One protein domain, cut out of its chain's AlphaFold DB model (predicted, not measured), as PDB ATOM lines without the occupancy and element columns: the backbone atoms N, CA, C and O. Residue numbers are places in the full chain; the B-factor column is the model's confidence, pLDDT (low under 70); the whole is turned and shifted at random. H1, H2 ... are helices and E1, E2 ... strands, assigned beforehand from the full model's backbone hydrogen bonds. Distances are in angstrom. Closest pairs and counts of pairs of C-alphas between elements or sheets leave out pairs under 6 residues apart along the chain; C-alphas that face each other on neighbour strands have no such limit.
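Overview. This is residues 76 to 160 of the 398 residues of an uncharacterized protein of Chloropicon primus (UniProt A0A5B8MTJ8). This is a mostly loop-built domain with little regular structure: the helix H1 lies at one end, the small hairpin of E1 and E2 with the short helix H2 beside it at the other, and long loops join and fill between them. The printed part has 85 residues, of which 24 are in named elements, in the order H1, H2, E1, E2, class mixed; the two strands are antiparallel. It is compact, radius of gyration of the C-alphas 12.8 A, spanning 34 by 33 by 21 A.

Along the chain. H1, residues 86 to 98, runs 18.9 A from C-alpha 86 at (113.441, 153.222, 127.040). H2 is residues 116 to 120, E1 125 to 127, and E2 130 to 132, ending at C-alpha 132 (115.360, 149.122, 114.864).

Arrangement. H1 is apart from H2, E1 and E2. E1 and E2 form a hairpin; N 125 and O 132 are 2.9 A apart, within hydrogen-bond range. The closest C-alphas of H2 and E1, Val 116 and Cys 126, are 4.9 A apart. Every O i to N i+4 pair is within range in H2, 8 of 9 in H1.

Size, cuts and confidence. The C-alphas of Gly 99 and Thr 114, the two farthest apart, are 36.2 A apart. The printed part has no cut. The link from H1 to H2 is long. Residues 76 to 108, 122 and 141 to 142 have pLDDT under 70.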
ATOM      1  N   TYR A  76     112.106 164.428 126.464       51.28
ATOM      2  CA  TYR A  76     111.600 164.523 125.085       51.28
ATOM      3  C   TYR A  76     110.797 165.800 124.839       51.28
ATOM      4  O   TYR A  76     110.972 166.481 123.830       51.28
ATOM      5  N   LEU A  77     109.877 166.099 125.761       51.28
ATOM      6  CA  LEU A  77     108.926 167.203 125.639       51.28
ATOM      7  C   LEU A  77     109.630 168.559 125.774       51.28
ATOM      8  O   LEU A  77     109.155 169.552 125.237       51.28
ATOM      9  N   ASN A  78     110.822 168.554 126.373       57.16
ATOM     10  CA  ASN A  78     111.741 169.685 126.432       57.16
ATOM     11  C   ASN A  78     112.850 169.586 125.359       57.16
ATOM     12  O   ASN A  78     113.975 169.999 125.608       57.16
ATOM     13  N   GLY A  79     112.621 168.921 124.219       53.81
ATOM     14  CA  GLY A  79     113.568 168.885 123.088       53.81
ATOM     15  C   GLY A  79     114.884 168.114 123.303       53.81
ATOM     16  O   GLY A  79     115.714 168.042 122.398       53.81
ATOM     17  N   ASN A  80     115.090 167.475 124.457       56.44
ATOM     18  CA  ASN A  80     116.331 166.795 124.830       56.44
ATOM     19  C   ASN A  80     116.333 165.313 124.393       56.44
ATOM     20  O   ASN A  80     116.431 164.401 125.215       56.44
ATOM     21  N   LEU A  81     116.254 165.066 123.078       54.19
ATOM     22  CA  LEU A  81     116.139 163.716 122.489       54.19
ATOM     23  C   LEU A  81     117.311 162.777 122.811       54.19
ATOM     24  O   LEU A  81     117.135 161.571 122.904       54.19
ATOM     25  N   GLN A  82     118.508 163.319 123.023       55.66
ATOM     26  CA  GLN A  82     119.713 162.529 123.305       55.66
ATOM     27  C   GLN A  82     119.713 161.902 124.712       55.66
ATOM     28  O   GLN A  82     120.579 161.092 125.031       55.66
ATOM     29  N   LYS A  83     118.757 162.288 125.571       59.91
ATOM     30  CA  LYS A  83     118.632 161.814 126.958       59.91
ATOM     31  C   LYS A  83     117.502 160.797 127.146       59.91
ATOM     32  O   LYS A  83     117.180 160.471 128.284       59.91
ATOM     33  N   LEU A  84     116.885 160.320 126.061       56.78
ATOM     34  CA  LEU A  84     115.759 159.393 126.135       56.78
ATOM     35  C   LEU A  84     116.217 157.996 126.537       56.78
ATOM     36  O   LEU A  84     116.965 157.325 125.829       56.78
ATOM     37  N   SER A  85     115.698 157.536 127.665       62.06
ATOM     38  CA  SER A  85     115.740 156.139 128.073       62.06
ATOM     39  C   SER A  85     114.556 155.372 127.478       62.06
ATOM     40  O   SER A  85     113.532 155.960 127.127       62.06
ATOM     41  N   ARG A  86     114.615 154.032 127.436       62.03
ATOM     42  CA  ARG A  86     113.441 153.222 127.040       62.03
ATOM     43  C   ARG A  86     112.222 153.462 127.931       62.03
ATOM     44  O   ARG A  86     111.097 153.371 127.449       62.03
ATOM     45  N   LYS A  87     112.435 153.797 129.207       60.47
ATOM     46  CA  LYS A  87     111.380 154.229 130.137       60.47
ATOM     47  C   LYS A  87     110.610 155.426 129.577       60.47
ATOM     48  O   LYS A  87     109.379 155.379 129.541       60.47
ATOM     49  N   ASP A  88     111.324 156.453 129.121       61.50
ATOM     50  CA  ASP A  88     110.711 157.661 128.561       61.50
ATOM     51  C   ASP A  88     109.830 157.302 127.357       61.50
ATOM     52  O   ASP A  88     108.720 157.814 127.220       61.50
ATOM     53  N   LEU A  89     110.240 156.307 126.563       61.19
ATOM     54  CA  LEU A  89     109.480 155.825 125.406       61.19
ATOM     55  C   LEU A  89     108.157 155.147 125.790       61.19
ATOM     56  O   LEU A  89     107.133 155.359 125.135       61.19
ATOM     57  N   TYR A  90     108.136 154.349 126.864       61.31
ATOM     58  CA  TYR A  90     106.898 153.730 127.351       61.31
ATOM     59  C   TYR A  90     105.919 154.771 127.909       61.31
ATOM     60  O   TYR A  90     104.717 154.678 127.638       61.31
ATOM     61  N   ALA A  91     106.426 155.772 128.636       63.84
ATOM     62  CA  ALA A  91     105.627 156.897 129.122       63.84
ATOM     63  C   ALA A  91     105.043 157.709 127.952       63.84
ATOM     64  O   ALA A  91     103.838 157.958 127.912       63.84
ATOM     65  N   MET A  92     105.853 158.004 126.931       60.97
ATOM     66  CA  MET A  92     105.397 158.660 125.702       60.97
ATOM     67  C   MET A  92     104.336 157.836 124.963       60.97
ATOM     68  O   MET A  92     103.327 158.375 124.512       60.97
ATOM     69  N   SER A  93     104.515 156.513 124.867       60.88
ATOM     70  CA  SER A  93     103.529 155.618 124.251       60.88
ATOM     71  C   SER A  93     102.167 155.710 124.933       60.88
ATOM     72  O   SER A  93     101.130 155.760 124.264       60.88
ATOM     73  N   TYR A  94     102.161 155.786 126.263       63.44
ATOM     74  CA  TYR A  94     100.952 155.994 127.048       63.44
ATOM     75  C   TYR A  94     100.313 157.364 126.781       63.44
ATOM     76  O   TYR A  94      99.130 157.434 126.430       63.44
ATOM     77  N   GLU A  95     101.090 158.445 126.880       59.50
ATOM     78  CA  GLU A  95     100.611 159.813 126.645       59.50
ATOM     79  C   GLU A  95     100.059 159.999 125.224       59.50
ATOM     80  O   GLU A  95      99.009 160.617 125.044       59.50
ATOM     81  N   SER A  96     100.693 159.389 124.216       58.16
ATOM     82  CA  SER A  96     100.237 159.414 122.818       58.16
ATOM     83  C   SER A  96      98.843 158.829 122.616       58.16
ATOM     84  O   SER A  96      98.122 159.246 121.709       58.16
ATOM     85  N   LYS A  97      98.437 157.883 123.467       59.66
ATOM     86  CA  LYS A  97      97.139 157.213 123.366       59.66
ATOM     87  C   LYS A  97      96.048 157.848 124.210       59.66
ATOM     88  O   LYS A  97      94.881 157.707 123.859       59.66
ATOM     89  N   VAL A  98      96.407 158.472 125.330       56.88
ATOM     90  CA  VAL A  98      95.439 158.974 126.318       56.88
ATOM     91  C   VAL A  98      95.322 160.497 126.289       56.88
ATOM     92  O   VAL A  98      94.250 161.026 126.558       56.88
ATOM     93  N   GLY A  99      96.404 161.207 125.962       51.62
ATOM     94  CA  GLY A  99      96.475 162.665 126.050       51.62
ATOM     95  C   GLY A  99      96.234 163.421 124.742       51.62
ATOM     96  O   GLY A  99      96.199 164.643 124.781       51.62
ATOM     97  N   ASN A 100      96.089 162.747 123.591       47.34
ATOM     98  CA  ASN A 100      96.046 163.400 122.268       47.34
ATOM     99  C   ASN A 100      97.243 164.350 121.997       47.34
ATOM    100  O   ASN A 100      97.113 165.306 121.240       47.34
ATOM    101  N   VAL A 101      98.418 164.104 122.593       48.62
ATOM    102  CA  VAL A 101      99.549 165.064 122.559       48.62
ATOM    103  C   VAL A 101     100.494 164.876 121.358       48.62
ATOM    104  O   VAL A 101     101.305 165.746 121.066       48.62
ATOM    105  N   TYR A 102     100.395 163.784 120.591       52.38
ATOM    106  CA  TYR A 102     101.418 163.462 119.586       52.38
ATOM    107  C   TYR A 102     100.865 163.369 118.159       52.38
ATOM    108  O   TYR A 102      99.992 162.554 117.852       52.38
ATOM    109  N   ASN A 103     101.458 164.147 117.248       49.75
ATOM    110  CA  ASN A 103     101.404 163.852 115.817       49.75
ATOM    111  C   ASN A 103     102.016 162.466 115.590       49.75
ATOM    112  O   ASN A 103     103.152 162.230 115.996       49.75
ATOM    113  N   LYS A 104     101.265 161.557 114.950       50.94
ATOM    114  CA  LYS A 104     101.706 160.184 114.650       50.94
ATOM    115  C   LYS A 104     103.106 160.220 114.021       50.94
ATOM    116  O   LYS A 104     103.228 160.744 112.911       50.94
ATOM    117  N   PRO A 105     104.139 159.657 114.672       53.16
ATOM    118  CA  PRO A 105     105.447 159.499 114.058       53.16
ATOM    119  C   PRO A 105     105.295 158.791 112.711       53.16
ATOM    120  O   PRO A 105     104.722 157.696 112.633       53.16
ATOM    121  N   LYS A 106     105.763 159.452 111.650       56.56
ATOM    122  CA  LYS A 106     106.027 158.799 110.370       56.56
ATOM    123  C   LYS A 106     107.320 158.004 110.518       56.56
ATOM    124  O   LYS A 106     108.226 158.422 111.250       56.56
ATOM    125  N   ASP A 107     107.375 156.866 109.840       62.16
ATOM    126  CA  ASP A 107     108.616 156.117 109.705       62.16
ATOM    127  C   ASP A 107     109.644 157.047 109.041       62.16
ATOM    128  O   ASP A 107     109.340 157.764 108.086       62.16
ATOM    129  N   GLY A 108     110.803 157.160 109.679       66.44
ATOM    130  CA  GLY A 108     111.867 158.094 109.319       66.44
ATOM    131  C   GLY A 108     112.938 157.382 108.504       66.44
ATOM    132  O   GLY A 108     112.774 156.199 108.197       66.44
ATOM    133  N   PRO A 109     114.038 158.067 108.164       75.06
ATOM    134  CA  PRO A 109     115.135 157.424 107.459       75.06
ATOM    135  C   PRO A 109     115.698 156.260 108.283       75.06
ATOM    136  O   PRO A 109     115.750 156.310 109.515       75.06
ATOM    137  N   VAL A 110     116.121 155.207 107.586       83.38
ATOM    138  CA  VAL A 110     116.840 154.088 108.196       83.38
ATOM    139  C   VAL A 110     118.190 154.601 108.687       83.38
ATOM    140  O   VAL A 110     118.978 155.131 107.907       83.38
ATOM    141  N   VAL A 111     118.452 154.440 109.980       89.00
ATOM    142  CA  VAL A 111     119.735 154.797 110.594       89.00
ATOM    143  C   VAL A 111     120.604 153.546 110.615       89.00
ATOM    144  O   VAL A 111     120.156 152.499 111.083       89.00
ATOM    145  N   LYS A 112     121.822 153.641 110.079       93.81
ATOM    146  CA  LYS A 112     122.796 152.545 110.094       93.81
ATOM    147  C   LYS A 112     123.542 152.501 111.422       93.81
ATOM    148  O   LYS A 112     123.702 153.527 112.074       93.81
ATOM    149  N   CYS A 113     123.994 151.314 111.797       94.38
ATOM    150  CA  CYS A 113     124.736 151.086 113.028       94.38
ATOM    151  C   CYS A 113     125.724 149.933 112.869       94.38
ATOM    152  O   CYS A 113     125.590 149.083 111.987       94.38
ATOM    153  N   THR A 114     126.701 149.908 113.760       93.50
ATOM    154  CA  THR A 114     127.672 148.830 113.935       93.50
ATOM    155  C   THR A 114     127.435 148.092 115.247       93.50
ATOM    156  O   THR A 114     127.528 146.864 115.281       93.50
ATOM    157  N   ASP A 115     127.041 148.816 116.296       89.38
ATOM    158  CA  ASP A 115     126.652 148.247 117.579       89.38
ATOM    159  C   ASP A 115     125.515 149.035 118.258       89.38
ATOM    160  O   ASP A 115     124.979 150.014 117.736       89.38
ATOM    161  N   VAL A 116     125.086 148.557 119.428       83.69
ATOM    162  CA  VAL A 116     123.945 149.113 120.167       83.69
ATOM    163  C   VAL A 116     124.138 150.572 120.614       83.69
ATOM    164  O   VAL A 116     123.144 151.283 120.763       83.69
ATOM    165  N   GLN A 117     125.372 151.050 120.816       86.81
ATOM    166  CA  GLN A 117     125.641 152.429 121.242       86.81
ATOM    167  C   GLN A 117     125.247 153.438 120.165       86.81
ATOM    168  O   GLN A 117     124.668 154.475 120.499       86.81
ATOM    169  N   ASP A 118     125.431 153.088 118.888       88.88
ATOM    170  CA  ASP A 118     125.022 153.915 117.745       88.88
ATOM    171  C   ASP A 118     123.516 154.221 117.768       88.88
ATOM    172  O   ASP A 118     123.073 155.273 117.314       88.88
ATOM    173  N   CYS A 119     122.713 153.322 118.344       86.56
ATOM    174  CA  CYS A 119     121.255 153.433 118.395       86.56
ATOM    175  C   CYS A 119     120.711 153.865 119.765       86.56
ATOM    176  O   CYS A 119     119.516 154.159 119.889       86.56
ATOM    177  N   LYS A 120     121.558 153.889 120.802       75.81
ATOM    178  CA  LYS A 120     121.133 154.029 122.203       75.81
ATOM    179  C   LYS A 120     120.396 155.339 122.467       75.81
ATOM    180  O   LYS A 120     119.376 155.332 123.147       75.81
ATOM    181  N   HIS A 121     120.862 156.434 121.873       71.50
ATOM    182  CA  HIS A 121     120.257 157.761 122.004       71.50
ATOM    183  C   HIS A 121     118.842 157.872 121.404       71.50
ATOM    184  O   HIS A 121     118.120 158.815 121.701       71.50
ATOM    185  N   LEU A 122     118.432 156.901 120.579       69.50
ATOM    186  CA  LEU A 122     117.084 156.792 120.009       69.50
ATOM    187  C   LEU A 122     116.212 155.773 120.765       69.50
ATOM    188  O   LEU A 122     115.103 155.460 120.331       69.50
ATOM    189  N   GLY A 123     116.744 155.158 121.829       73.88
ATOM    190  CA  GLY A 123     116.127 154.010 122.497       73.88
ATOM    191  C   GLY A 123     116.000 152.766 121.605       73.88
ATOM    192  O   GLY A 123     115.207 151.867 121.903       73.88
ATOM    193  N   LYS A 124     116.770 152.714 120.511       86.81
ATOM    194  CA  LYS A 124     116.750 151.667 119.482       86.81
ATOM    195  C   LYS A 124     117.833 150.614 119.710       86.81
ATOM    196  O   LYS A 124     118.653 150.707 120.619       86.81
ATOM    197  N   LEU A 125     117.792 149.581 118.880       91.94
ATOM    198  CA  LEU A 125     118.681 148.427 118.889       91.94
ATOM    199  C   LEU A 125     119.378 148.293 117.544       91.94
ATOM    200  O   LEU A 125     118.741 148.537 116.523       91.94
ATOM    201  N   CYS A 126     120.635 147.859 117.540       94.44
ATOM    202  CA  CYS A 126     121.367 147.653 116.298       94.44
ATOM    203  C   CYS A 126     121.186 146.226 115.789       94.44
ATOM    204  O   CYS A 126     121.805 145.289 116.286       94.44
ATOM    205  N   VAL A 127     120.325 146.042 114.794       95.62
ATOM    206  CA  VAL A 127     120.000 144.728 114.237       95.62
ATOM    207  C   VAL A 127     120.379 144.699 112.775       95.62
ATOM    208  O   VAL A 127     119.889 145.508 111.996       95.62
ATOM    209  N   ASP A 128     121.237 143.747 112.407       94.62
ATOM    210  CA  ASP A 128     121.671 143.533 111.022       94.62
ATOM    211  C   ASP A 128     122.181 144.835 110.346       94.62
ATOM    212  O   ASP A 128     121.990 145.056 109.153       94.62
ATOM    213  N   GLY A 129     122.833 145.710 111.126       94.81
ATOM    214  CA  GLY A 129     123.394 146.987 110.671       94.81
ATOM    215  C   GLY A 129     122.419 148.172 110.658       94.81
ATOM    216  O   GLY A 129     122.750 149.226 110.112       94.81
ATOM    217  N   GLU A 130     121.218 148.024 111.229       94.19
ATOM    218  CA  GLU A 130     120.185 149.066 111.259       94.19
ATOM    219  C   GLU A 130     119.620 149.303 112.663       94.19
ATOM    220  O   GLU A 130     119.374 148.367 113.428       94.19
ATOM    221  N   CYS A 131     119.355 150.568 112.998       92.12
ATOM    222  CA  CYS A 131     118.683 150.928 114.239       92.12
ATOM    223  C   CYS A 131     117.181 150.642 114.146       92.12
ATOM    224  O   CYS A 131     116.410 151.407 113.551       92.12
ATOM    225  N   VAL A 132     116.751 149.579 114.816       91.75
ATOM    226  CA  VAL A 132     115.360 149.122 114.864       91.75
ATOM    227  C   VAL A 132     114.754 149.306 116.252       91.75
ATOM    228  O   VAL A 132     115.441 149.321 117.273       91.75
ATOM    229  N   CYS A 133     113.432 149.435 116.295       89.69
ATOM    230  CA  CYS A 133     112.684 149.380 117.545       89.69
ATOM    231  C   CYS A 133     112.477 147.934 118.004       89.69
ATOM    232  O   CYS A 133     112.507 147.021 117.173       89.69
ATOM    233  N   PRO A 134     112.203 147.703 119.302       91.44
ATOM    234  CA  PRO A 134     111.711 146.407 119.734       91.44
ATOM    235  C   PRO A 134     110.417 146.024 119.003       91.44
ATOM    236  O   PRO A 134     109.621 146.900 118.679       91.44
ATOM    237  N   LEU A 135     110.170 144.730 118.779       92.06
ATOM    238  CA  LEU A 135     109.112 144.221 117.879       92.06
ATOM    239  C   LEU A 135     107.716 144.845 118.080       92.06
ATOM    240  O   LEU A 135     106.968 145.049 117.121       92.06
ATOM    241  N   MET A 136     107.326 145.104 119.330       87.88
ATOM    242  CA  MET A 136     106.008 145.667 119.652       87.88
ATOM    243  C   MET A 136     105.898 147.180 119.460       87.88
ATOM    244  O   MET A 136     104.810 147.738 119.618       87.88
ATOM    245  N   TYR A 137     106.994 147.835 119.093       86.31
ATOM    246  CA  TYR A 137     107.103 149.276 119.004       86.31
ATOM    247  C   TYR A 137     107.663 149.724 117.658       86.31
ATOM    248  O   TYR A 137     108.401 149.011 116.981       86.31
ATOM    249  N   ARG A 138     107.309 150.942 117.271       84.44
ATOM    250  CA  ARG A 138     107.795 151.626 116.079       84.44
ATOM    251  C   ARG A 138     107.887 153.120 116.350       84.44
ATOM    252  O   ARG A 138     107.291 153.638 117.293       84.44
ATOM    253  N   GLY A 139     108.618 153.812 115.496       77.06
ATOM    254  CA  GLY A 139     108.897 155.232 115.639       77.06
ATOM    255  C   GLY A 139     110.257 155.547 115.038       77.06
ATOM    256  O   GLY A 139     111.211 154.778 115.165       77.06
ATOM    257  N   SER A 140     110.345 156.674 114.346       70.06
ATOM    258  CA  SER A 140     111.573 157.114 113.685       70.06
ATOM    259  C   SER A 140     112.694 157.420 114.670       70.06
ATOM    260  O   SER A 140     113.840 157.080 114.391       70.06
ATOM    261  N   TYR A 141     112.358 157.965 115.838       68.38
ATOM    262  CA  TYR A 141     113.352 158.484 116.780       68.38
ATOM    263  C   TYR A 141     113.186 157.978 118.213       68.38
ATOM    264  O   TYR A 141     114.053 158.237 119.034       68.38
ATOM    265  N   ASP A 142     112.081 157.295 118.522       68.75
ATOM    266  CA  ASP A 142     111.660 157.102 119.911       68.75
ATOM    267  C   ASP A 142     110.952 155.770 120.197       68.75
ATOM    268  O   ASP A 142     110.633 155.493 121.339       68.75
ATOM    269  N   CYS A 143     110.631 154.934 119.205       79.25
ATOM    270  CA  CYS A 143     109.891 153.685 119.445       79.25
ATOM    271  C   CYS A 143     108.637 153.850 120.337       79.25
ATOM    272  O   CYS A 143     108.277 152.953 121.098       79.25
ATOM    273  N   SER A 144     107.968 155.004 120.273       72.94
ATOM    274  CA  SER A 144     106.873 155.330 121.194       72.94
ATOM    275  C   SER A 144     105.526 154.781 120.724       72.94
ATOM    276  O   SER A 144     104.552 154.736 121.475       72.94
ATOM    277  N   VAL A 145     105.423 154.316 119.480       75.12
ATOM    278  CA  VAL A 145     104.148 153.898 118.901       75.12
ATOM    279  C   VAL A 145     104.026 152.385 118.928       75.12
ATOM    280  O   VAL A 145     104.931 151.682 118.499       75.12
ATOM    281  N   GLU A 146     102.880 151.863 119.363       79.81
ATOM    282  CA  GLU A 146     102.604 150.427 119.245       79.81
ATOM    283  C   GLU A 146     102.592 149.999 117.765       79.81
ATOM    284  O   GLU A 146     101.913 150.599 116.915       79.81
ATOM    285  N   THR A 147     103.321 148.927 117.462       83.50
ATOM    286  CA  THR A 147     103.274 148.261 116.161       83.50
ATOM    287  C   THR A 147     101.936 147.547 116.013       83.50
ATOM    288  O   THR A 147     101.593 146.659 116.792       83.50
ATOM    289  N   LYS A 148     101.153 147.920 114.994       79.56
ATOM    290  CA  LYS A 148      99.875 147.260 114.710       79.56
ATOM    291  C   LYS A 148     100.129 145.886 114.095       79.56
ATOM    292  O   LYS A 148     100.496 145.790 112.931       79.56
ATOM    293  N   GLN A 149      99.898 144.839 114.878       81.12
ATOM    294  CA  GLN A 149      99.990 143.452 114.426       81.12
ATOM    295  C   GLN A 149      98.636 142.979 113.877       81.12
ATOM    296  O   GLN A 149      97.605 143.196 114.521       81.12
ATOM    297  N   GLU A 150      98.641 142.278 112.736       80.44
ATOM    298  CA  GLU A 150      97.452 141.624 112.148       80.44
ATOM    299  C   GLU A 150      96.741 140.748 113.198       80.44
ATOM    300  O   GLU A 150      95.525 140.804 113.377       80.44
ATOM    301  N   PHE A 151      97.529 140.028 114.002       85.06
ATOM    302  CA  PHE A 151      97.065 139.183 115.100       85.06
ATOM    303  C   PHE A 151      97.330 139.828 116.469       85.06
ATOM    304  O   PHE A 151      98.007 139.257 117.323       85.06
ATOM    305  N   SER A 152      96.769 141.016 116.711       79.38
ATOM    306  CA  SER A 152      96.910 141.767 117.981       79.38
ATOM    307  C   SER A 152      96.471 141.013 119.251       79.38
ATOM    308  O   SER A 152      96.840 141.384 120.364       79.38
ATOM    309  N   TRP A 153      95.694 139.934 119.114       86.25
ATOM    310  CA  TRP A 153      95.365 139.035 120.223       86.25
ATOM    311  C   TRP A 153      96.525 138.100 120.621       86.25
ATOM    312  O   TRP A 153      96.565 137.577 121.732       86.25
ATOM    313  N   CYS A 154      97.452 137.857 119.696       89.19
ATOM    314  CA  CYS A 154      98.624 136.997 119.847       89.19
ATOM    315  C   CYS A 154      99.882 137.816 120.181       89.19
ATOM    316  O   CYS A 154     100.719 137.349 120.948       89.19
ATOM    317  N   ALA A 155      99.959 139.060 119.702       88.38
ATOM    318  CA  ALA A 155     101.102 139.959 119.859       88.38
ATOM    319  C   ALA A 155     100.696 141.370 120.332       88.38
ATOM    320  O   ALA A 155     101.103 142.370 119.747       88.38
ATOM    321  N   GLY A 156      99.841 141.460 121.352       87.19
ATOM    322  CA  GLY A 156      99.375 142.744 121.879       87.19
ATOM    323  C   GLY A 156     100.356 143.365 122.871       87.19
ATOM    324  O   GLY A 156     100.814 142.680 123.788       87.19
ATOM    325  N   ALA A 157     100.650 144.658 122.728       84.69
ATOM    326  CA  ALA A 157     101.576 145.345 123.624       84.69
ATOM    327  C   ALA A 157     100.934 145.703 124.970       84.69
ATOM    328  O   ALA A 157      99.717 145.903 125.083       84.69
ATOM    329  N   MET A 158     101.766 145.873 125.997       80.56
ATOM    330  CA  MET A 158     101.314 146.372 127.302       80.56
ATOM    331  C   MET A 158     100.804 147.817 127.265       80.56
ATOM    332  O   MET A 158     100.119 148.256 128.180       80.56
ATOM    333  N   THR A 159     101.088 148.557 126.196       74.88
ATOM    334  CA  THR A 159     100.538 149.900 125.981       74.88
ATOM    335  C   THR A 159      99.195 149.861 125.248       74.88
ATOM    336  O   THR A 159      98.644 150.912 124.924       74.88
ATOM    337  N   SER A 160      98.641 148.681 124.938       76.06
ATOM    338  CA  SER A 160      97.337 148.559 124.276       76.06
ATOM    339  C   SER A 160      96.214 149.170 125.125       76.06
ATOM    340  O   SER A 160      96.216 149.090 126.354       76.06
TER     341      SER A 160